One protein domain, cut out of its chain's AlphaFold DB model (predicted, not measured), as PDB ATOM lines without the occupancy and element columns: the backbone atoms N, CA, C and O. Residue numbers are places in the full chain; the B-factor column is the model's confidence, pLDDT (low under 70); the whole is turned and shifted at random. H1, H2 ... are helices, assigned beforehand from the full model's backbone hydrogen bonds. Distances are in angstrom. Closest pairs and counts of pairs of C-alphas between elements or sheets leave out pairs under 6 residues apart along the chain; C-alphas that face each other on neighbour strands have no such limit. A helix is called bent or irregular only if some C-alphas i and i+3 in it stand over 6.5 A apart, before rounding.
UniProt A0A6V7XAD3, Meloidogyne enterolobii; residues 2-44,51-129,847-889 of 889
ATOM      1  N   ALA A   2      45.919 -31.379 -55.689       61.78
ATOM      2  CA  ALA A   2      46.919 -31.295 -54.602       61.78
ATOM      3  C   ALA A   2      48.365 -31.678 -55.007       61.78
ATOM      4  O   ALA A   2      49.292 -30.916 -54.749       61.78
ATOM      5  N   LYS A   3      48.557 -32.792 -55.738       67.38
ATOM      6  CA  LYS A   3      49.882 -33.208 -56.254       67.38
ATOM      7  C   LYS A   3      50.544 -32.150 -57.156       67.38
ATOM      8  O   LYS A   3      51.759 -32.010 -57.142       67.38
ATOM      9  N   GLN A   4      49.755 -31.390 -57.919       71.81
ATOM     10  CA  GLN A   4      50.272 -30.338 -58.804       71.81
ATOM     11  C   GLN A   4      50.697 -29.080 -58.039       71.81
ATOM     12  O   GLN A   4      51.617 -28.405 -58.484       71.81
ATOM     13  N   TYR A   5      50.045 -28.764 -56.915       74.25
ATOM     14  CA  TYR A   5      50.460 -27.660 -56.044       74.25
ATOM     15  C   TYR A   5      51.717 -28.032 -55.252       74.25
ATOM     16  O   TYR A   5      52.695 -27.293 -55.282       74.25
ATOM     17  N   LEU A   6      51.742 -29.223 -54.646       74.81
ATOM     18  CA  LEU A   6      52.891 -29.725 -53.881       74.81
ATOM     19  C   LEU A   6      54.161 -29.875 -54.733       74.81
ATOM     20  O   LEU A   6      55.255 -29.609 -54.248       74.81
ATOM     21  N   GLY A   7      54.026 -30.249 -56.010       72.25
ATOM     22  CA  GLY A   7      55.161 -30.355 -56.935       72.25
ATOM     23  C   GLY A   7      55.762 -29.015 -57.382       72.25
ATOM     24  O   GLY A   7      56.807 -29.021 -58.024       72.25
ATOM     25  N   LYS A   8      55.116 -27.879 -57.078       77.81
ATOM     26  CA  LYS A   8      55.613 -26.525 -57.388       77.81
ATOM     27  C   LYS A   8      56.295 -25.845 -56.200       77.81
ATOM     28  O   LYS A   8      56.843 -24.761 -56.372       77.81
ATOM     29  N   VAL A   9      56.224 -26.443 -55.011       82.88
ATOM     30  CA  VAL A   9      56.819 -25.888 -53.795       82.88
ATOM     31  C   VAL A   9      58.323 -26.120 -53.814       82.88
ATOM     32  O   VAL A   9      58.777 -27.252 -53.976       82.88
ATOM     33  N   ASP A  10      59.089 -25.050 -53.605       84.44
ATOM     34  CA  ASP A  10      60.515 -25.162 -53.324       84.44
ATOM     35  C   ASP A  10      60.728 -25.430 -51.828       84.44
ATOM     36  O   ASP A  10      60.623 -24.544 -50.975       84.44
ATOM     37  N   TRP A  11      60.984 -26.697 -51.503       86.31
ATOM     38  CA  TRP A  11      61.123 -27.157 -50.124       86.31
ATOM     39  C   TRP A  11      62.436 -26.718 -49.469       86.31
ATOM     40  O   TRP A  11      62.506 -26.653 -48.240       86.31
ATOM     41  N   VAL A  12      63.464 -26.390 -50.261       85.25
ATOM     42  CA  VAL A  12      64.785 -26.027 -49.733       85.25
ATOM     43  C   VAL A  12      64.723 -24.689 -48.986       85.25
ATOM     44  O   VAL A  12      65.012 -24.692 -47.784       85.25
ATOM     45  N   PRO A  13      64.286 -23.561 -49.584       84.81
ATOM     46  CA  PRO A  13      64.109 -22.306 -48.857       84.81
ATOM     47  C   PRO A  13      63.058 -22.413 -47.751       84.81
ATOM     48  O   PRO A  13      63.225 -21.823 -46.688       84.81
ATOM     49  N   LEU A  14      61.993 -23.194 -47.945       86.19
ATOM     50  CA  LEU A  14      60.956 -23.351 -46.924       86.19
ATOM     51  C   LEU A  14      61.512 -23.921 -45.611       86.19
ATOM     52  O   LEU A  14      61.352 -23.304 -44.557       86.19
ATOM     53  N   LEU A  15      62.212 -25.056 -45.679       84.06
ATOM     54  CA  LEU A  15      62.721 -25.746 -44.492       84.06
ATOM     55  C   LEU A  15      63.984 -25.097 -43.915       84.06
ATOM     56  O   LEU A  15      64.167 -25.093 -42.702       84.06
ATOM     57  N   THR A  16      64.859 -24.549 -44.760       80.19
ATOM     58  CA  THR A  16      66.170 -24.035 -44.319       80.19
ATOM     59  C   THR A  16      66.192 -22.527 -44.070       80.19
ATOM     60  O   THR A  16      67.031 -22.025 -43.317       80.19
ATOM     61  N   ARG A  17      65.269 -21.781 -44.693       83.50
ATOM     62  CA  ARG A  17      65.152 -20.331 -44.544       83.50
ATOM     63  C   ARG A  17      63.982 -19.957 -43.661       83.50
ATOM     64  O   ARG A  17      64.209 -19.448 -42.568       83.50
ATOM     65  N   HIS A  18      62.771 -20.229 -44.128       84.75
ATOM     66  CA  HIS A  18      61.559 -19.703 -43.514       84.75
ATOM     67  C   HIS A  18      61.283 -20.328 -42.146       84.75
ATOM     68  O   HIS A  18      61.149 -19.597 -41.173       84.75
ATOM     69  N   PHE A  19      61.302 -21.658 -42.034       88.19
ATOM     70  CA  PHE A  19      61.036 -22.319 -40.751       88.19
ATOM     71  C   PHE A  19      62.102 -22.018 -39.693       88.19
ATOM     72  O   PHE A  19      61.773 -21.881 -38.517       88.19
ATOM     73  N   VAL A  20      63.366 -21.865 -40.103       85.38
ATOM     74  CA  VAL A  20      64.448 -21.485 -39.185       85.38
ATOM     75  C   VAL A  20      64.253 -20.059 -38.664       85.38
ATOM     76  O   VAL A  20      64.393 -19.837 -37.464       85.38
ATOM     77  N   ASP A  21      63.890 -19.104 -39.528       84.94
ATOM     78  CA  ASP A  21      63.593 -17.724 -39.109       84.94
ATOM     79  C   ASP A  21      62.367 -17.655 -38.198       84.94
ATOM     80  O   ASP A  21      62.374 -16.928 -37.202       84.94
ATOM     81  N   ASP A  22      61.321 -18.415 -38.526       88.31
ATOM     82  CA  ASP A  22      60.082 -18.481 -37.754       88.31
ATOM     83  C   ASP A  22      60.358 -19.054 -36.345       88.31
ATOM     84  O   ASP A  22      59.884 -18.500 -35.348       88.31
ATOM     85  N   PHE A  23      61.198 -20.094 -36.237       89.69
ATOM     86  CA  PHE A  23      61.629 -20.668 -34.955       89.69
ATOM     87  C   PHE A  23      62.526 -19.712 -34.156       89.69
ATOM     88  O   PHE A  23      62.284 -19.475 -32.972       89.69
ATOM     89  N   ALA A  24      63.521 -19.098 -34.800       86.31
ATOM     90  CA  ALA A  24      64.406 -18.127 -34.157       86.31
ATOM     91  C   ALA A  24      63.633 -16.894 -33.650       86.31
ATOM     92  O   ALA A  24      63.877 -16.410 -32.544       86.31
ATOM     93  N   SER A  25      62.646 -16.420 -34.416       87.44
ATOM     94  CA  SER A  25      61.743 -15.337 -34.002       87.44
ATOM     95  C   SER A  25      60.885 -15.734 -32.808       87.44
ATOM     96  O   SER A  25      60.723 -14.938 -31.886       87.44
ATOM     97  N   HIS A  26      60.371 -16.964 -32.791       90.94
ATOM     98  CA  HIS A  26      59.593 -17.484 -31.672       90.94
ATOM     99  C   HIS A  26      60.409 -17.517 -30.369       90.94
ATOM    100  O   HIS A  26      59.967 -16.973 -29.358       90.94
ATOM    101  N   LEU A  27      61.636 -18.050 -30.414       89.88
ATOM    102  CA  LEU A  27      62.545 -18.057 -29.263       89.88
ATOM    103  C   LEU A  27      62.926 -16.645 -28.808       89.88
ATOM    104  O   LEU A  27      62.975 -16.367 -27.612       89.88
ATOM    105  N   ARG A  28      63.152 -15.721 -29.750       86.88
ATOM    106  CA  ARG A  28      63.455 -14.323 -29.428       86.88
ATOM    107  C   ARG A  28      62.308 -13.634 -28.692       86.88
ATOM    108  O   ARG A  28      62.567 -12.880 -27.755       86.88
ATOM    109  N   LEU A  29      61.068 -13.852 -29.137       88.94
ATOM    110  CA  LEU A  29      59.873 -13.320 -28.478       88.94
ATOM    111  C   LEU A  29      59.742 -13.887 -27.063       88.94
ATOM    112  O   LEU A  29      59.551 -13.114 -26.130       88.94
ATOM    113  N   TYR A  30      59.942 -15.197 -26.897       90.94
ATOM    114  CA  TYR A  30      59.930 -15.849 -25.586       90.94
ATOM    115  C   TYR A  30      60.984 -15.265 -24.646       90.94
ATOM    116  O   TYR A  30      60.652 -14.838 -23.546       90.94
ATOM    117  N   ARG A  31      62.241 -15.166 -25.098       86.69
ATOM    118  CA  ARG A  31      63.336 -14.611 -24.291       86.69
ATOM    119  C   ARG A  31      63.031 -13.184 -23.844       86.69
ATOM    120  O   ARG A  31      63.148 -12.885 -22.666       86.69
ATOM    121  N   LYS A  32      62.584 -12.318 -24.761       85.88
ATOM    122  CA  LYS A  32      62.202 -10.937 -24.428       85.88
ATOM    123  C   LYS A  32      61.028 -10.867 -23.447       85.88
ATOM    124  O   LYS A  32      61.027 -10.002 -22.578       85.88
ATOM    125  N   ALA A  33      60.030 -11.738 -23.603       88.31
ATOM    126  CA  ALA A  33      58.896 -11.814 -22.687       88.31
ATOM    127  C   ALA A  33      59.348 -12.262 -21.288       88.31
ATOM    128  O   ALA A  33      58.969 -11.640 -20.302       88.31
ATOM    129  N   SER A  34      60.214 -13.277 -21.215       87.50
ATOM    130  CA  SER A  34      60.782 -13.797 -19.966       87.50
ATOM    131  C   SER A  34      61.667 -12.762 -19.258       87.50
ATOM    132  O   SER A  34      61.467 -12.493 -18.079       87.50
ATOM    133  N   GLU A  35      62.565 -12.087 -19.985       84.94
ATOM    134  CA  GLU A  35      63.400 -10.997 -19.449       84.94
ATOM    135  C   GLU A  35      62.544  -9.842 -18.899       84.94
ATOM    136  O   GLU A  35      62.826  -9.300 -17.830       84.94
ATOM    137  N   ARG A  36      61.466  -9.474 -19.607       84.31
ATOM    138  CA  ARG A  36      60.540  -8.425 -19.159       84.31
ATOM    139  C   ARG A  36      59.764  -8.850 -17.914       84.31
ATOM    140  O   ARG A  36      59.593  -8.031 -17.018       84.31
ATOM    141  N   LEU A  37      59.338 -10.110 -17.839       84.25
ATOM    142  CA  LEU A  37      58.668 -10.660 -16.662       84.25
ATOM    143  C   LEU A  37      59.598 -10.685 -15.442       84.25
ATOM    144  O   LEU A  37      59.189 -10.288 -14.357       84.25
ATOM    145  N   GLN A  38      60.859 -11.091 -15.618       81.00
ATOM    146  CA  GLN A  38      61.867 -11.065 -14.553       81.00
ATOM    147  C   GLN A  38      62.085  -9.642 -14.022       81.00
ATOM    148  O   GLN A  38      62.021  -9.426 -12.816       81.00
ATOM    149  N   PHE A  39      62.235  -8.656 -14.913       79.88
ATOM    150  CA  PHE A  39      62.374  -7.253 -14.518       79.88
ATOM    151  C   PHE A  39      61.139  -6.716 -13.774       79.88
ATOM    152  O   PHE A  39      61.270  -5.963 -12.809       79.88
ATOM    153  N   LEU A  40      59.930  -7.095 -14.202       77.44
ATOM    154  CA  LEU A  40      58.696  -6.733 -13.498       77.44
ATOM    155  C   LEU A  40      58.660  -7.364 -12.101       77.44
ATOM    156  O   LEU A  40      58.427  -6.658 -11.128       77.44
ATOM    157  N   ASN A  41      58.999  -8.645 -11.970       73.19
ATOM    158  CA  ASN A  41      59.057  -9.317 -10.670       73.19
ATOM    159  C   ASN A  41      60.098  -8.692  -9.720       73.19
ATOM    160  O   ASN A  41      59.879  -8.646  -8.512       73.19
ATOM    161  N   GLU A  42      61.211  -8.178 -10.249       69.69
ATOM    162  CA  GLU A  42      62.234  -7.473  -9.464       69.69
ATOM    163  C   GLU A  42      61.815  -6.046  -9.061       69.69
ATOM    164  O   GLU A  42      62.199  -5.575  -7.990       69.69
ATOM    165  N   SER A  43      61.021  -5.360  -9.889       64.50
ATOM    166  CA  SER A  43      60.616  -3.957  -9.682       64.50
ATOM    167  C   SER A  43      59.286  -3.772  -8.937       64.50
ATOM    168  O   SER A  43      59.056  -2.708  -8.368       64.50
ATOM    169  N   VAL A  44      58.420  -4.791  -8.894       56.38
ATOM    170  CA  VAL A  44      57.036  -4.710  -8.375       56.38
ATOM    171  C   VAL A  44      56.918  -5.053  -6.874       56.38
ATOM    172  O   VAL A  44      55.820  -5.202  -6.354       56.38
ATOM    173  N   SER A  51      48.593  -8.361 -13.393       45.19
ATOM    174  CA  SER A  51      48.510  -9.751 -13.848       45.19
ATOM    175  C   SER A  51      49.092  -9.974 -15.255       45.19
ATOM    176  O   SER A  51      48.429 -10.561 -16.113       45.19
ATOM    177  N   ASP A  52      50.279  -9.446 -15.549       56.88
ATOM    178  CA  ASP A  52      50.920  -9.668 -16.844       56.88
ATOM    179  C   ASP A  52      51.624 -11.028 -16.841       56.88
ATOM    180  O   ASP A  52      52.822 -11.152 -16.593       56.88
ATOM    181  N   ASP A  53      50.843 -12.069 -17.135       81.25
ATOM    182  CA  ASP A  53      51.347 -13.419 -17.371       81.25
ATOM    183  C   ASP A  53      52.322 -13.434 -18.566       81.25
ATOM    184  O   ASP A  53      52.170 -12.678 -19.532       81.25
ATOM    185  N   LEU A  54      53.301 -14.349 -18.550       86.69
ATOM    186  CA  LEU A  54      54.311 -14.523 -19.613       86.69
ATOM    187  C   LEU A  54      53.701 -14.554 -21.027       86.69
ATOM    188  O   LEU A  54      54.262 -14.000 -21.973       86.69
ATOM    189  N   GLU A  55      52.545 -15.203 -21.166       89.69
ATOM    190  CA  GLU A  55      51.816 -15.312 -22.430       89.69
ATOM    191  C   GLU A  55      51.300 -13.953 -22.912       89.69
ATOM    192  O   GLU A  55      51.397 -13.650 -24.100       89.69
ATOM    193  N   SER A  56      50.819 -13.104 -21.999       87.12
ATOM    194  CA  SER A  56      50.352 -11.751 -22.318       87.12
ATOM    195  C   SER A  56      51.482 -10.918 -22.924       87.12
ATOM    196  O   SER A  56      51.352 -10.412 -24.041       87.12
ATOM    197  N   LEU A  57      52.633 -10.886 -22.240       87.81
ATOM    198  CA  LEU A  57      53.829 -10.175 -22.698       87.81
ATOM    199  C   LEU A  57      54.340 -10.718 -24.038       87.81
ATOM    200  O   LEU A  57      54.774  -9.950 -24.899       87.81
ATOM    201  N   PHE A  58      54.275 -12.036 -24.240       91.81
ATOM    202  CA  PHE A  58      54.661 -12.663 -25.500       91.81
ATOM    203  C   PHE A  58      53.791 -12.181 -26.670       91.81
ATOM    204  O   PHE A  58      54.323 -11.806 -27.718       91.81
ATOM    205  N   PHE A  59      52.465 -12.183 -26.509       91.31
ATOM    206  CA  PHE A  59      51.537 -11.803 -27.578       91.31
ATOM    207  C   PHE A  59      51.543 -10.296 -27.874       91.31
ATOM    208  O   PHE A  59      51.314  -9.907 -29.023       91.31
ATOM    209  N   ASP A  60      51.877  -9.449 -26.898       87.31
ATOM    210  CA  ASP A  60      52.136  -8.024 -27.143       87.31
ATOM    211  C   ASP A  60      53.375  -7.815 -28.012       87.31
ATOM    212  O   ASP A  60      53.328  -7.098 -29.015       87.31
ATOM    213  N   LEU A  61      54.466  -8.515 -27.692       86.81
ATOM    214  CA  LEU A  61      55.686  -8.477 -28.494       86.81
ATOM    215  C   LEU A  61      55.474  -9.062 -29.900       86.81
ATOM    216  O   LEU A  61      56.067  -8.569 -30.865       86.81
ATOM    217  N   GLU A  62      54.630 -10.093 -30.050       89.00
ATOM    218  CA  GLU A  62      54.234 -10.600 -31.369       89.00
ATOM    219  C   GLU A  62      53.518  -9.514 -32.171       89.00
ATOM    220  O   GLU A  62      53.883  -9.267 -33.322       89.00
ATOM    221  N   LEU A  63      52.529  -8.848 -31.571       85.62
ATOM    222  CA  LEU A  63      51.780  -7.797 -32.248       85.62
ATOM    223  C   LEU A  63      52.711  -6.653 -32.667       85.62
ATOM    224  O   LEU A  63      52.647  -6.202 -33.813       85.62
ATOM    225  N   GLU A  64      53.604  -6.201 -31.783       83.62
ATOM    226  CA  GLU A  64      54.632  -5.195 -32.086       83.62
ATOM    227  C   GLU A  64      55.484  -5.584 -33.304       83.62
ATOM    228  O   GLU A  64      55.730  -4.745 -34.179       83.62
ATOM    229  N   MET A  65      55.895  -6.853 -33.382       81.81
ATOM    230  CA  MET A  65      56.732  -7.392 -34.452       81.81
ATOM    231  C   MET A  65      55.984  -7.550 -35.786       81.81
ATOM    232  O   MET A  65      56.518  -7.165 -36.827       81.81
ATOM    233  N   GLU A  66      54.786  -8.136 -35.774       78.56
ATOM    234  CA  GLU A  66      54.021  -8.472 -36.985       78.56
ATOM    235  C   GLU A  66      53.294  -7.268 -37.581       78.56
ATOM    236  O   GLU A  66      53.018  -7.246 -38.783       78.56
ATOM    237  N   GLN A  67      52.966  -6.274 -36.747       73.06
ATOM    238  CA  GLN A  67      52.282  -5.016 -37.088       73.06
ATOM    239  C   GLN A  67      50.898  -5.157 -37.746       73.06
ATOM    240  O   GLN A  67      50.217  -4.156 -37.940       73.06
ATOM    241  N   SER A  68      50.475  -6.375 -38.082       70.88
ATOM    242  CA  SER A  68      49.316  -6.655 -38.928       70.88
ATOM    243  C   SER A  68      48.239  -7.467 -38.211       70.88
ATOM    244  O   SER A  68      47.060  -7.170 -38.373       70.88
ATOM    245  N   TYR A  69      48.617  -8.472 -37.417       80.50
ATOM    246  CA  TYR A  69      47.702  -9.279 -36.606       80.50
ATOM    247  C   TYR A  69      48.453 -10.048 -35.506       80.50
ATOM    248  O   TYR A  69      49.682 -10.103 -35.516       80.50
ATOM    249  N   CYS A  70      47.708 -10.625 -34.557       87.12
ATOM    250  CA  CYS A  70      48.218 -11.427 -33.440       87.12
ATOM    251  C   CYS A  70      47.512 -12.791 -33.398       87.12
ATOM    252  O   CYS A  70      46.344 -12.886 -33.776       87.12
ATOM    253  N   ARG A  71      48.218 -13.841 -32.956       91.69
ATOM    254  CA  ARG A  71      47.720 -15.231 -32.926       91.69
ATOM    255  C   ARG A  71      47.260 -15.663 -31.530       91.69
ATOM    256  O   ARG A  71      47.129 -16.859 -31.267       91.69
ATOM    257  N   ASP A  72      47.011 -14.705 -30.643       89.88
ATOM    258  CA  ASP A  72      46.624 -14.920 -29.247       89.88
ATOM    259  C   ASP A  72      45.364 -15.782 -29.112       89.88
ATOM    260  O   ASP A  72      45.402 -16.835 -28.474       89.88
ATOM    261  N   LEU A  73      44.266 -15.404 -29.768       90.00
ATOM    262  CA  LEU A  73      42.979 -16.092 -29.632       90.00
ATOM    263  C   LEU A  73      43.014 -17.524 -30.168       90.00
ATOM    264  O   LEU A  73      42.457 -18.422 -29.546       90.00
ATOM    265  N   VAL A  74      43.685 -17.745 -31.300       91.56
ATOM    266  CA  VAL A  74      43.809 -19.078 -31.912       91.56
ATOM    267  C   VAL A  74      44.717 -19.993 -31.075       91.56
ATOM    268  O   VAL A  74      44.579 -21.213 -31.113       91.56
ATOM    269  N   SER A  75      45.610 -19.412 -30.272       91.94
ATOM    270  CA  SER A  75      46.538 -20.162 -29.423       91.94
ATOM    271  C   SER A  75      45.998 -20.427 -28.015       91.94
ATOM    272  O   SER A  75      46.385 -21.419 -27.402       91.94
ATOM    273  N   THR A  76      45.106 -19.573 -27.502       90.12
ATOM    274  CA  THR A  76      44.617 -19.610 -26.109       90.12
ATOM    275  C   THR A  76      43.153 -20.033 -25.979       90.12
ATOM    276  O   THR A  76      42.782 -20.631 -24.971       90.12
ATOM    277  N   SER A  77      42.312 -19.778 -26.988       91.94
ATOM    278  CA  SER A  77      40.872 -20.039 -26.925       91.94
ATOM    279  C   SER A  77      40.438 -21.161 -27.878       91.94
ATOM    280  O   SER A  77      40.405 -20.955 -29.094       91.94
ATOM    281  N   PRO A  78      39.980 -22.317 -27.356       91.06
ATOM    282  CA  PRO A  78      39.512 -23.434 -28.183       91.06
ATOM    283  C   PRO A  78      38.332 -23.081 -29.103       91.06
ATOM    284  O   PRO A  78      38.191 -23.630 -30.195       91.06
ATOM    285  N   ALA A  79      37.467 -22.152 -28.678       90.94
ATOM    286  CA  ALA A  79      36.313 -21.726 -29.468       90.94
ATOM    287  C   ALA A  79      36.738 -20.917 -30.705       90.94
ATOM    288  O   ALA A  79      36.255 -21.175 -31.810       90.94
ATOM    289  N   TYR A  80      37.663 -19.967 -30.529       91.94
ATOM    290  CA  TYR A  80      38.216 -19.191 -31.641       91.94
ATOM    291  C   TYR A  80      39.097 -20.043 -32.545       91.94
ATOM    292  O   TYR A  80      39.019 -19.907 -33.763       91.94
ATOM    293  N   GLU A  81      39.881 -20.948 -31.963       94.19
ATOM    294  CA  GLU A  81      40.679 -21.918 -32.701       94.19
ATOM    295  C   GLU A  81      39.818 -22.756 -33.656       94.19
ATOM    296  O   GLU A  81      40.096 -22.829 -34.854       94.19
ATOM    297  N   SER A  82      38.732 -23.336 -33.141       93.00
ATOM    298  CA  SER A  82      37.797 -24.122 -33.947       93.00
ATOM    299  C   SER A  82      37.189 -23.287 -35.079       93.00
ATOM    300  O   SER A  82      37.193 -23.710 -36.237       93.00
ATOM    301  N   ALA A  83      36.734 -22.064 -34.781       92.81
ATOM    302  CA  ALA A  83      36.183 -21.159 -35.789       92.81
ATOM    303  C   ALA A  83      37.205 -20.818 -36.891       92.81
ATOM    304  O   ALA A  83      36.887 -20.925 -38.075       92.81
ATOM    305  N   TYR A  84      38.442 -20.487 -36.511       94.00
ATOM    306  CA  TYR A  84      39.539 -20.218 -37.443       94.00
ATOM    307  C   TYR A  84      39.823 -21.427 -38.345       94.00
ATOM    308  O   TYR A  84      39.899 -21.297 -39.569       94.00
ATOM    309  N   LEU A  85      39.919 -22.630 -37.771       95.00
ATOM    310  CA  LEU A  85      40.156 -23.854 -38.535       95.00
ATOM    311  C   LEU A  85      38.980 -24.213 -39.452       95.00
ATOM    312  O   LEU A  85      39.212 -24.769 -40.528       95.00
ATOM    313  N   HIS A  86      37.739 -23.889 -39.081       94.75
ATOM    314  CA  HIS A  86      36.581 -24.037 -39.967       94.75
ATOM    315  C   HIS A  86      36.669 -23.109 -41.181       94.75
ATOM    316  O   HIS A  86      36.452 -23.579 -42.302       94.75
ATOM    317  N   ASP A  87      37.033 -21.841 -40.977       93.50
ATOM    318  CA  ASP A  87      37.211 -20.871 -42.060       93.50
ATOM    319  C   ASP A  87      38.349 -21.300 -43.003       93.50
ATOM    320  O   ASP A  87      38.172 -21.343 -44.225       93.50
ATOM    321  N   ILE A  88      39.494 -21.725 -42.453       93.25
ATOM    322  CA  ILE A  88      40.609 -22.264 -43.245       93.25
ATOM    323  C   ILE A  88      40.205 -23.535 -43.996       93.25
ATOM    324  O   ILE A  88      40.523 -23.681 -45.177       93.25
ATOM    325  N   SER A  89      39.488 -24.453 -43.348       94.00
ATOM    326  CA  SER A  89      39.023 -25.690 -43.984       94.00
ATOM    327  C   SER A  89      38.090 -25.394 -45.155       94.00
ATOM    328  O   SER A  89      38.206 -26.028 -46.198       94.00
ATOM    329  N   ASP A  90      37.214 -24.397 -45.033       91.62
ATOM    330  CA  ASP A  90      36.355 -23.959 -46.131       91.62
ATOM    331  C   ASP A  90      37.146 -23.385 -47.311       91.62
ATOM    332  O   ASP A  90      36.842 -23.705 -48.466       91.62
ATOM    333  N   ILE A  91      38.185 -22.591 -47.036       91.50
ATOM    334  CA  ILE A  91      39.104 -22.095 -48.067       91.50
ATOM    335  C   ILE A  91      39.813 -23.278 -48.740       91.50
ATOM    336  O   ILE A  91      39.838 -23.365 -49.964       91.50
ATOM    337  N   LEU A  92      40.339 -24.233 -47.973       90.12
ATOM    338  CA  LEU A  92      41.019 -25.409 -48.520       90.12
ATOM    339  C   LEU A  92      40.097 -26.275 -49.382       90.12
ATOM    340  O   LEU A  92      40.499 -26.697 -50.465       90.12
ATOM    341  N   LEU A  93      38.858 -26.509 -48.944       91.31
ATOM    342  CA  LEU A  93      37.862 -27.239 -49.728       91.31
ATOM    343  C   LEU A  93      37.565 -26.511 -51.045       91.31
ATOM    344  O   LEU A  93      37.494 -27.158 -52.086       91.31
ATOM    345  N   TYR A  94      37.477 -25.176 -51.029       90.00
ATOM    346  CA  TYR A  94      37.302 -24.377 -52.246       90.00
ATOM    347  C   TYR A  94      38.478 -24.522 -53.225       90.00
ATOM    348  O   TYR A  94      38.268 -24.571 -54.435       90.00
ATOM    349  N   LEU A  95      39.711 -24.615 -52.718       87.38
ATOM    350  CA  LEU A  95      40.921 -24.713 -53.544       87.38
ATOM    351  C   LEU A  95      41.199 -26.121 -54.075       87.38
ATOM    352  O   LEU A  95      41.814 -26.275 -55.134       87.38
ATOM    353  N   LEU A  96      40.812 -27.150 -53.323       87.19
ATOM    354  CA  LEU A  96      41.199 -28.532 -53.595       87.19
ATOM    355  C   LEU A  96      40.099 -29.353 -54.272       87.19
ATOM    356  O   LEU A  96      40.431 -30.295 -55.000       87.19
ATOM    357  N   MET A  97      38.823 -29.031 -54.041       86.38
ATOM    358  CA  MET A  97      37.700 -29.806 -54.568       86.38
ATOM    359  C   MET A  97      37.274 -29.356 -55.974       86.38
ATOM    360  O   MET A  97      37.382 -28.177 -56.314       86.38
ATOM    361  N   PRO A  98      36.729 -30.271 -56.796       88.19
ATOM    362  CA  PRO A  98      35.993 -29.899 -57.998       88.19
ATOM    363  C   PRO A  98      34.819 -28.962 -57.676       88.19
ATOM    364  O   PRO A  98      34.166 -29.083 -56.637       88.19
ATOM    365  N   SER A  99      34.504 -28.050 -58.597       85.00
ATOM    366  CA  SER A  99      33.447 -27.050 -58.394       85.00
ATOM    367  C   SER A  99      32.052 -27.649 -58.212       85.00
ATOM    368  O   SER A  99      31.198 -27.010 -57.604       85.00
ATOM    369  N   GLU A 100      31.801 -28.845 -58.746       87.25
ATOM    370  CA  GLU A 100      30.521 -29.545 -58.578       87.25
ATOM    371  C   GLU A 100      30.364 -30.078 -57.152       87.25
ATOM    372  O   GLU A 100      29.360 -29.798 -56.496       87.25
ATOM    373  N   ASP A 101      31.406 -30.725 -56.626       88.06
ATOM    374  CA  ASP A 101      31.414 -31.267 -55.267       88.06
ATOM    375  C   ASP A 101      31.388 -30.155 -54.212       88.06
ATOM    376  O   ASP A 101      30.679 -30.259 -53.213       88.06
ATOM    377  N   PHE A 102      32.095 -29.044 -54.450       88.88
ATOM    378  CA  PHE A 102      32.084 -27.898 -53.535       88.88
ATOM    379  C   PHE A 102      30.699 -27.236 -53.421       88.88
ATOM    380  O   PHE A 102      30.347 -26.685 -52.374       88.88
ATOM    381  N   ARG A 103      29.880 -27.290 -54.483       90.06
ATOM    382  CA  ARG A 103      28.495 -26.781 -54.463       90.06
ATOM    383  C   ARG A 103      27.560 -27.670 -53.637       90.06
ATOM    384  O   ARG A 103      26.509 -27.193 -53.201       90.06
ATOM    385  N   CYS A 104      27.933 -28.924 -53.375       93.19
ATOM    386  CA  CYS A 104      27.181 -29.820 -52.508       93.19
ATOM    387  C   CYS A 104      27.360 -29.415 -51.035       93.19
ATOM    388  O   CYS A 104      28.319 -29.804 -50.366       93.19
ATOM    389  N   ARG A 105      26.410 -28.629 -50.505       91.44
ATOM    390  CA  ARG A 105      26.463 -28.118 -49.122       91.44
ATOM    391  C   ARG A 105      26.627 -29.225 -48.068       91.44
ATOM    392  O   ARG A 105      27.518 -29.068 -47.238       91.44
ATOM    393  N   PRO A 106      25.852 -30.332 -48.078       93.81
ATOM    394  CA  PRO A 106      26.015 -31.386 -47.073       93.81
ATOM    395  C   PRO A 106      27.415 -32.007 -47.086       93.81
ATOM    396  O   PRO A 106      28.006 -32.196 -46.025       93.81
ATOM    397  N   LEU A 107      27.971 -32.259 -48.277       91.38
ATOM    398  CA  LEU A 107      29.321 -32.800 -48.434       91.38
ATOM    399  C   LEU A 107      30.374 -31.824 -47.900       91.38
ATOM    400  O   LEU A 107      31.246 -32.227 -47.134       91.38
ATOM    401  N   ARG A 108      30.265 -30.538 -48.251       92.06
ATOM    402  CA  ARG A 108      31.169 -29.492 -47.757       92.06
ATOM    403  C   ARG A 108      31.138 -29.391 -46.232       92.06
ATOM    404  O   ARG A 108      32.200 -29.391 -45.618       92.06
ATOM    405  N   PHE A 109      29.953 -29.339 -45.616       92.56
ATOM    406  CA  PHE A 109      29.828 -29.271 -44.155       92.56
ATOM    407  C   PHE A 109      30.427 -30.503 -43.472       92.56
ATOM    408  O   PHE A 109      31.181 -30.352 -42.516       92.56
ATOM    409  N   LEU A 110      30.150 -31.702 -43.994       93.69
ATOM    410  CA  LEU A 110      30.691 -32.946 -43.452       93.69
ATOM    411  C   LEU A 110      32.223 -32.988 -43.541       93.69
ATOM    412  O   LEU A 110      32.888 -33.285 -42.551       93.69
ATOM    413  N   LEU A 111      32.795 -32.669 -44.706       92.44
ATOM    414  CA  LEU A 111      34.248 -32.667 -44.895       92.44
ATOM    415  C   LEU A 111      34.935 -31.608 -44.035       92.44
ATOM    416  O   LEU A 111      35.973 -31.892 -43.443       92.44
ATOM    417  N   ARG A 112      34.338 -30.417 -43.925       94.81
ATOM    418  CA  ARG A 112      34.838 -29.346 -43.059       94.81
ATOM    419  C   ARG A 112      34.878 -29.790 -41.600       94.81
ATOM    420  O   ARG A 112      35.886 -29.581 -40.934       94.81
ATOM    421  N   GLU A 113      33.814 -30.429 -41.120       93.75
ATOM    422  CA  GLU A 113      33.745 -30.941 -39.751       93.75
ATOM    423  C   GLU A 113      34.804 -32.017 -39.495       93.75
ATOM    424  O   GLU A 113      35.495 -31.987 -38.477       93.75
ATOM    425  N   ILE A 114      34.987 -32.939 -40.446       90.88
ATOM    426  CA  ILE A 114      36.011 -33.987 -40.365       90.88
ATOM    427  C   ILE A 114      37.413 -33.369 -40.340       90.88
ATOM    428  O   ILE A 114      38.223 -33.745 -39.494       90.88
ATOM    429  N   PHE A 115      37.708 -32.416 -41.226       90.75
ATOM    430  CA  PHE A 115      39.018 -31.762 -41.285       90.75
ATOM    431  C   PHE A 115      39.360 -31.058 -39.977       90.75
ATOM    432  O   PHE A 115      40.448 -31.269 -39.447       90.75
ATOM    433  N   VAL A 116      38.431 -30.295 -39.405       92.94
ATOM    434  CA  VAL A 116      38.687 -29.578 -38.152       92.94
ATOM    435  C   VAL A 116      38.795 -30.540 -36.970       92.94
ATOM    436  O   VAL A 116      39.825 -30.580 -36.298       92.94
ATOM    437  N   THR A 117      37.768 -31.358 -36.737       88.75
ATOM    438  CA  THR A 117      37.648 -32.137 -35.493       88.75
ATOM    439  C   THR A 117      38.484 -33.410 -35.472       88.75
ATOM    440  O   THR A 117      38.873 -33.868 -34.396       88.75
ATOM    441  N   LYS A 118      38.755 -34.017 -36.636       85.69
ATOM    442  CA  LYS A 118      39.492 -35.285 -36.730       85.69
ATOM    443  C   LYS A 118      40.913 -35.131 -37.246       85.69
ATOM    444  O   LYS A 118      41.694 -36.044 -37.018       85.69
ATOM    445  N   ILE A 119      41.258 -34.026 -37.910       87.06
ATOM    446  CA  ILE A 119      42.596 -33.844 -38.494       87.06
ATOM    447  C   ILE A 119      43.339 -32.695 -37.820       87.06
ATOM    448  O   ILE A 119      44.329 -32.942 -37.138       87.06
ATOM    449  N   PHE A 120      42.869 -31.457 -37.981       90.50
ATOM    450  CA  PHE A 120      43.624 -30.271 -37.582       90.50
ATOM    451  C   PHE A 120      43.746 -30.121 -36.067       90.50
ATOM    452  O   PHE A 120      44.871 -30.030 -35.582       90.50
ATOM    453  N   ILE A 121      42.640 -30.163 -35.313       89.81
ATOM    454  CA  ILE A 121      42.696 -30.016 -33.847       89.81
ATOM    455  C   ILE A 121      43.549 -31.129 -33.212       89.81
ATOM    456  O   ILE A 121      44.500 -30.805 -32.498       89.81
ATOM    457  N   PRO A 122      43.320 -32.433 -33.496       87.19
ATOM    458  CA  PRO A 122      44.132 -33.490 -32.899       87.19
ATOM    459  C   PRO A 122      45.620 -33.391 -33.249       87.19
ATOM    460  O   PRO A 122      46.450 -33.691 -32.388       87.19
ATOM    461  N   LEU A 123      45.946 -32.972 -34.478       85.81
ATOM    462  CA  LEU A 123      47.319 -32.781 -34.940       85.81
ATOM    463  C   LEU A 123      47.999 -31.625 -34.203       85.81
ATOM    464  O   LEU A 123      49.072 -31.820 -33.639       85.81
ATOM    465  N   ILE A 124      47.378 -30.443 -34.185       90.75
ATOM    466  CA  ILE A 124      47.945 -29.241 -33.558       90.75
ATOM    467  C   ILE A 124      48.070 -29.442 -32.054       90.75
ATOM    468  O   ILE A 124      49.117 -29.125 -31.496       90.75
ATOM    469  N   ASP A 125      47.067 -30.040 -31.408       88.00
ATOM    470  CA  ASP A 125      47.175 -30.423 -30.006       88.00
ATOM    471  C   ASP A 125      48.416 -31.269 -29.771       88.00
ATOM    472  O   ASP A 125      49.223 -30.937 -28.912       88.00
ATOM    473  N   CYS A 126      48.582 -32.336 -30.554       83.75
ATOM    474  CA  CYS A 126      49.677 -33.260 -30.346       83.75
ATOM    475  C   CYS A 126      51.037 -32.599 -30.561       83.75
ATOM    476  O   CYS A 126      51.939 -32.791 -29.757       83.75
ATOM    477  N   LEU A 127      51.178 -31.816 -31.628       86.25
ATOM    478  CA  LEU A 127      52.415 -31.109 -31.939       86.25
ATOM    479  C   LEU A 127      52.749 -30.026 -30.898       86.25
ATOM    480  O   LEU A 127      53.921 -29.711 -30.700       86.25
ATOM    481  N   SER A 128      51.737 -29.475 -30.224       91.44
ATOM    482  CA  SER A 128      51.900 -28.426 -29.212       91.44
ATOM    483  C   SER A 128      52.132 -28.965 -27.796       91.44
ATOM    484  O   SER A 128      52.579 -28.213 -26.930       91.44
ATOM    485  N   GLU A 129      51.830 -30.244 -27.537       88.31
ATOM    486  CA  GLU A 129      52.039 -30.879 -26.232       88.31
ATOM    487  C   GLU A 129      53.540 -30.962 -25.887       88.31
ATOM    488  O   GLU A 129      54.287 -31.641 -26.601       88.31
ATOM    489  N   LEU A 847      52.272 -21.244 -26.440       94.19
ATOM    490  CA  LEU A 847      53.334 -20.722 -27.300       94.19
ATOM    491  C   LEU A 847      53.740 -21.737 -28.379       94.19
ATOM    492  O   LEU A 847      53.836 -21.368 -29.553       94.19
ATOM    493  N   ASN A 848      53.851 -23.024 -28.034       94.69
ATOM    494  CA  ASN A 848      54.050 -24.089 -29.022       94.69
ATOM    495  C   ASN A 848      52.909 -24.117 -30.051       94.69
ATOM    496  O   ASN A 848      53.157 -24.243 -31.251       94.69
ATOM    497  N   ARG A 849      51.658 -23.938 -29.606       94.56
ATOM    498  CA  ARG A 849      50.491 -23.846 -30.495       94.56
ATOM    499  C   ARG A 849      50.602 -22.664 -31.448       94.56
ATOM    500  O   ARG A 849      50.441 -22.850 -32.655       94.56
ATOM    501  N   ARG A 850      50.969 -21.481 -30.946       94.31
ATOM    502  CA  ARG A 850      51.260 -20.304 -31.778       94.31
ATOM    503  C   ARG A 850      52.311 -20.616 -32.841       94.31
ATOM    504  O   ARG A 850      52.155 -20.210 -33.992       94.31
ATOM    505  N   PHE A 851      53.386 -21.319 -32.477       94.31
ATOM    506  CA  PHE A 851      54.439 -21.700 -33.418       94.31
ATOM    507  C   PHE A 851      53.907 -22.610 -34.533       94.31
ATOM    508  O   PHE A 851      54.162 -22.350 -35.708       94.31
ATOM    509  N   TRP A 852      53.093 -23.614 -34.205       93.56
ATOM    510  CA  TRP A 852      52.500 -24.490 -35.219       93.56
ATOM    511  C   TRP A 852      51.497 -23.781 -36.128       93.56
ATOM    512  O   TRP A 852      51.467 -24.079 -37.322       93.56
ATOM    513  N   TYR A 853      50.747 -22.799 -35.622       94.38
ATOM    514  CA  TYR A 853      49.916 -21.942 -36.469       94.38
ATOM    515  C   TYR A 853      50.744 -21.086 -37.424       94.38
ATOM    516  O   TYR A 853      50.413 -21.009 -38.604       94.38
ATOM    517  N   LEU A 854      51.860 -20.518 -36.963       92.31
ATOM    518  CA  LEU A 854      52.786 -19.788 -37.831       92.31
ATOM    519  C   LEU A 854      53.328 -20.685 -38.961       92.31
ATOM    520  O   LEU A 854      53.310 -20.291 -40.127       92.31
ATOM    521  N   ILE A 855      53.749 -21.914 -38.636       92.25
ATOM    522  CA  ILE A 855      54.216 -22.900 -39.625       92.25
ATOM    523  C   ILE A 855      53.092 -23.298 -40.590       92.25
ATOM    524  O   ILE A 855      53.312 -23.390 -41.800       92.25
ATOM    525  N   PHE A 856      51.876 -23.504 -40.087       92.06
ATOM    526  CA  PHE A 856      50.716 -23.852 -40.903       92.06
ATOM    527  C   PHE A 856      50.356 -22.734 -41.892       92.06
ATOM    528  O   PHE A 856      50.193 -22.988 -43.084       92.06
ATOM    529  N   GLU A 857      50.329 -21.481 -41.445       91.31
ATOM    530  CA  GLU A 857      50.109 -20.307 -42.297       91.31
ATOM    531  C   GLU A 857      51.218 -20.125 -43.344       91.31
ATOM    532  O   GLU A 857      50.948 -19.816 -44.513       91.31
ATOM    533  N   ARG A 858      52.476 -20.380 -42.961       89.81
ATOM    534  CA  ARG A 858      53.620 -20.389 -43.885       89.81
ATOM    535  C   ARG A 858      53.463 -21.465 -44.960       89.81
ATOM    536  O   ARG A 858      53.741 -21.214 -46.133       89.81
ATOM    537  N   LEU A 859      52.976 -22.650 -44.595       89.31
ATOM    538  CA  LEU A 859      52.677 -23.712 -45.553       89.31
ATOM    539  C   LEU A 859      51.549 -23.307 -46.505       89.31
ATOM    540  O   LEU A 859      51.694 -23.489 -47.711       89.31
ATOM    541  N   LEU A 860      50.468 -22.706 -46.005       88.94
ATOM    542  CA  LEU A 860      49.357 -22.241 -46.844       88.94
ATOM    543  C   LEU A 860      49.809 -21.191 -47.865       88.94
ATOM    544  O   LEU A 860      49.510 -21.319 -49.051       88.94
ATOM    545  N   THR A 861      50.578 -20.194 -47.426       87.94
ATOM    546  CA  THR A 861      51.123 -19.147 -48.307       87.94
ATOM    547  C   THR A 861      52.097 -19.704 -49.349       87.94
ATOM    548  O   THR A 861      52.102 -19.239 -50.485       87.94
ATOM    549  N   THR A 862      52.873 -20.734 -49.000       86.25
ATOM    550  CA  THR A 862      53.851 -21.350 -49.912       86.25
ATOM    551  C   THR A 862      53.201 -22.317 -50.908       86.25
ATOM    552  O   THR A 862      53.572 -22.341 -52.081       86.25
ATOM    553  N   ILE A 863      52.214 -23.108 -50.474       85.19
ATOM    554  CA  ILE A 863      51.501 -24.076 -51.325       85.19
ATOM    555  C   ILE A 863      50.520 -23.358 -52.269       85.19
ATOM    556  O   ILE A 863      50.340 -23.786 -53.413       85.19
ATOM    557  N   PHE A 864      49.909 -22.255 -51.819       85.62
ATOM    558  CA  PHE A 864      48.892 -21.496 -52.559       85.62
ATOM    559  C   PHE A 864      49.275 -20.012 -52.750       85.62
ATOM    560  O   PHE A 864      48.548 -19.115 -52.304       85.62
ATOM    561  N   PRO A 865      50.379 -19.708 -53.457       78.94
ATOM    562  CA  PRO A 865      50.917 -18.346 -53.540       78.94
ATOM    563  C   PRO A 865      49.977 -17.351 -54.242       78.94
ATOM    564  O   PRO A 865      49.976 -16.163 -53.934       78.94
ATOM    565  N   ASN A 866      49.118 -17.819 -55.154       79.44
ATOM    566  CA  ASN A 866      48.236 -16.958 -55.954       79.44
ATOM    567  C   ASN A 866      46.896 -16.626 -55.272       79.44
ATOM    568  O   ASN A 866      46.066 -15.918 -55.843       79.44
ATOM    569  N   ASN A 867      46.660 -17.136 -54.060       82.19
ATOM    570  CA  ASN A 867      45.353 -17.101 -53.399       82.19
ATOM    571  C   ASN A 867      45.208 -15.987 -52.355       82.19
ATOM    572  O   ASN A 867      44.224 -15.951 -51.624       82.19
ATOM    573  N   ARG A 868      46.160 -15.046 -52.337       81.00
ATOM    574  CA  ARG A 868      46.181 -13.846 -51.487       81.00
ATOM    575  C   ARG A 868      46.037 -14.120 -49.983       81.00
ATOM    576  O   ARG A 868      45.352 -13.385 -49.264       81.00
ATOM    577  N   PHE A 869      46.674 -15.185 -49.496       83.31
ATOM    578  CA  PHE A 869      46.708 -15.498 -48.063       83.31
ATOM    579  C   PHE A 869      47.348 -14.376 -47.225       83.31
ATOM    580  O   PHE A 869      46.976 -14.201 -46.070       83.31
ATOM    581  N   ASP A 870      48.209 -13.549 -47.823       76.75
ATOM    582  CA  ASP A 870      48.751 -12.313 -47.242       76.75
ATOM    583  C   ASP A 870      47.665 -11.327 -46.778       76.75
ATOM    584  O   ASP A 870      47.861 -10.618 -45.796       76.75
ATOM    585  N   ARG A 871      46.502 -11.305 -47.444       82.00
ATOM    586  CA  ARG A 871      45.358 -10.461 -47.056       82.00
ATOM    587  C   ARG A 871      44.317 -11.201 -46.228       82.00
ATOM    588  O   ARG A 871      43.656 -10.579 -45.401       82.00
ATOM    589  N   LEU A 872      44.156 -12.504 -46.458       85.38
ATOM    590  CA  LEU A 872      43.157 -13.315 -45.759       85.38
ATOM    591  C   LEU A 872      43.543 -13.562 -44.296       85.38
ATOM    592  O   LEU A 872      42.685 -13.463 -43.426       85.38
ATOM    593  N   LEU A 873      44.817 -13.835 -44.004       87.56
ATOM    594  CA  LEU A 873      45.264 -14.140 -42.640       87.56
ATOM    595  C   LEU A 873      45.033 -12.975 -41.656       87.56
ATOM    596  O   LEU A 873      44.409 -13.217 -40.622       87.56
ATOM    597  N   PRO A 874      45.393 -11.710 -41.967       85.00
ATOM    598  CA  PRO A 874      45.047 -10.581 -41.100       85.00
ATOM    599  C   PRO A 874      43.541 -10.441 -40.842       85.00
ATOM    600  O   PRO A 874      43.129 -10.094 -39.738       85.00
ATOM    601  N   GLN A 875      42.699 -10.738 -41.839       85.31
ATOM    602  CA  GLN A 875      41.243 -10.681 -41.680       85.31
ATOM    603  C   GLN A 875      40.728 -11.773 -40.740       85.31
ATOM    604  O   GLN A 875      39.876 -11.492 -39.897       85.31
ATOM    605  N   LEU A 876      41.264 -12.991 -40.841       86.62
ATOM    606  CA  LEU A 876      40.890 -14.105 -39.966       86.62
ATOM    607  C   LEU A 876      41.254 -13.836 -38.497       86.62
ATOM    608  O   LEU A 876      40.492 -14.198 -37.603       86.62
ATOM    609  N   HIS A 877      42.357 -13.123 -38.250       87.62
ATOM    610  CA  HIS A 877      42.822 -12.758 -36.902       87.62
ATOM    611  C   HIS A 877      42.311 -11.402 -36.387       87.62
ATOM    612  O   HIS A 877      42.571 -11.030 -35.245       87.62
ATOM    613  N   SER A 878      41.529 -10.667 -37.183       81.81
ATOM    614  CA  SER A 878      41.031  -9.319 -36.841       81.81
ATOM    615  C   SER A 878      40.141  -9.246 -35.588       81.81
ATOM    616  O   SER A 878      39.873  -8.163 -35.066       81.81
ATOM    617  N   LYS A 879      39.672 -10.395 -35.086       79.88
ATOM    618  CA  LYS A 879      38.852 -10.501 -33.870       79.88
ATOM    619  C   LYS A 879      39.661 -10.401 -32.571       79.88
ATOM    620  O   LYS A 879      39.053 -10.312 -31.509       79.88
ATOM    621  N   SER A 880      40.995 -10.421 -32.640       80.38
ATOM    622  CA  SER A 880      41.862 -10.259 -31.467       80.38
ATOM    623  C   SER A 880      41.666  -8.875 -30.821       80.38
ATOM    624  O   SER A 880      41.852  -7.863 -31.506       80.38
ATOM    625  N   PRO A 881      41.348  -8.792 -29.511       74.44
ATOM    626  CA  PRO A 881      41.241  -7.518 -28.797       74.44
ATOM    627  C   PRO A 881      42.538  -6.706 -28.855       74.44
ATOM    628  O   PRO A 881      42.498  -5.486 -28.986       74.44
ATOM    629  N   ARG A 882      43.699  -7.378 -28.830       77.69
ATOM    630  CA  ARG A 882      45.013  -6.724 -28.930       77.69
ATOM    631  C   ARG A 882      45.194  -6.052 -30.290       77.69
ATOM    632  O   ARG A 882      45.623  -4.903 -30.363       77.69
ATOM    633  N   ALA A 883      44.799  -6.735 -31.367       72.69
ATOM    634  CA  ALA A 883      44.848  -6.176 -32.718       72.69
ATOM    635  C   ALA A 883      43.870  -4.997 -32.898       72.69
ATOM    636  O   ALA A 883      44.216  -4.006 -33.539       72.69
ATOM    637  N   GLN A 884      42.677  -5.072 -32.298       71.75
ATOM    638  CA  GLN A 884      41.670  -4.005 -32.356       71.75
ATOM    639  C   GLN A 884      42.088  -2.758 -31.572       71.75
ATOM    640  O   GLN A 884      41.972  -1.651 -32.091       71.75
ATOM    641  N   ASN A 885      42.628  -2.931 -30.365       62.56
ATOM    642  CA  ASN A 885      43.092  -1.821 -29.531       62.56
ATOM    643  C   ASN A 885      44.224  -1.038 -30.204       62.56
ATOM    644  O   ASN A 885      44.239   0.186 -30.136       62.56
ATOM    645  N   ARG A 886      45.130  -1.721 -30.916       63.66
ATOM    646  CA  ARG A 886      46.175  -1.054 -31.702       63.66
ATOM    647  C   ARG A 886      45.643  -0.370 -32.960       63.66
ATOM    648  O   ARG A 886      46.208   0.634 -33.354       63.66
ATOM    649  N   ALA A 887      44.602  -0.897 -33.603       59.09
ATOM    650  CA  ALA A 887      43.973  -0.234 -34.750       59.09
ATOM    651  C   ALA A 887      43.156   1.012 -34.348       59.09
ATOM    652  O   ALA A 887      42.856   1.845 -35.200       59.09
ATOM    653  N   ALA A 888      42.765   1.106 -33.072       50.06
ATOM    654  CA  ALA A 888      42.070   2.251 -32.489       50.06
ATOM    655  C   ALA A 888      43.017   3.337 -31.932       50.06
ATOM    656  O   ALA A 888      42.562   4.459 -31.705       50.06
ATOM    657  N   MET A 889      44.294   2.999 -31.706       45.94
ATOM    658  CA  MET A 889      45.392   3.925 -31.384       45.94
ATOM    659  C   MET A 889      46.049   4.450 -32.659       45.94
ATOM    660  O   MET A 889      46.450   5.635 -32.647       45.94
TER     661      MET A 889
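AT A GLANCE: This is residues 2 to 44, 51 to 129 and 847 to 889 of the 889 residues of a protein of Meloidogyne enterolobii (UniProt A0A6V7XAD3). An elongated assembly of helices has H8 in its middle, with the long H2 running along one side of H8 and, farther off on the other side, H5 crossed by H7a, the first arm of the bent helix H7. H7b, H4 and H9 pack on H8, while H3 crosses H2. The printed part has 165 residues with ten named helices, H1 to H10 in order, and no named strand: the class is all helix. It is compact, with a radius of gyration of the C-alphas of 17.7 A, and spans 63 by 35 by 33 A.

HOW THE PARTS SIT: The longest helix, H2, residues 11 to 43, touches H8, residues 847 to 863, with its residues 14 to 26 alone, opposite ways at a shallow tilt of 27 degrees; the closest C-alphas, of His 26 and Phe 851, are 6.9 A apart. With residues 29 to 37 alone, H2 touches H3, residues 54 to 66, opposite ways at a steep tilt of 51 degrees, closest at Ala 33 and Phe 58, C-alphas 5.2 A apart. H8 is the hub, touching four helices. H7, residues 105 to 128, was assigned as one helix by its hydrogen bonds but is bent, C-alphas 118 and 121 being 6.8 A apart; its arms are H7a, residues 105 to 118, and H7b, residues 121 to 128. H7b touches H8 at a steep tilt of 64 degrees, closest at Ser 128 and Asn 848, C-alphas 4.8 A apart. H4, residues 72 to 76, touches H8, closest at Ser 75 and Arg 850, C-alphas 5.3 A apart. H9, residues 869 to 877, forms a helical hairpin with H8, closest at Thr 861 and Phe 869, C-alphas 5.7 A apart, at a shallow tilt of 32 degrees, only just short of steep. H5, residues 78 to 96, touches H7a, closest at Ser 89 and Arg 112, C-alphas 5.6 A apart, at a steep tilt of 53 degrees. H6, residues 99 to 103, and H7a only just touch, only at the corner, with 3 pairs of C-alphas within 8 A, closest at Phe 102 and Arg 108, 6.1 A apart. H10, residues 881 to 888, only just touches H3, with 3 such pairs, closest at Leu 63 and Ala 883, 7.1 A apart. H1, residues 2 to 6, is close to but not clearly touching H8. Every O i to N i+4 pair is within hydrogen-bond range but in H2, 27 of 29, and H9, 3 of 5.

IN THESE COORDINATES: H2 is 46.6 A long, from C-alpha 11 at (61.123, -27.157, -50.124) to C-alpha 43 at (60.616, -3.957, -9.682). H5 measures 26.0 A, H8 24.3 A, H7a 19.4 A and H3 18.4 A. H10 ends with C-alpha 888 at (42.070, 2.251, -32.489).

THE WHOLE: The C-alphas farthest apart, of Ser 43 and Glu 100, are 62.9 A apart. Residues 45 to 50 and 130 to 846 are not printed; the C-alpha gaps are 11.3 A and 10.3 A. The links printed whole are tight. Mean pLDDT of the printed part is 84.9; residues 2 to 3, 42 to 44, 51 to 52 and 885 to 889 are under 70.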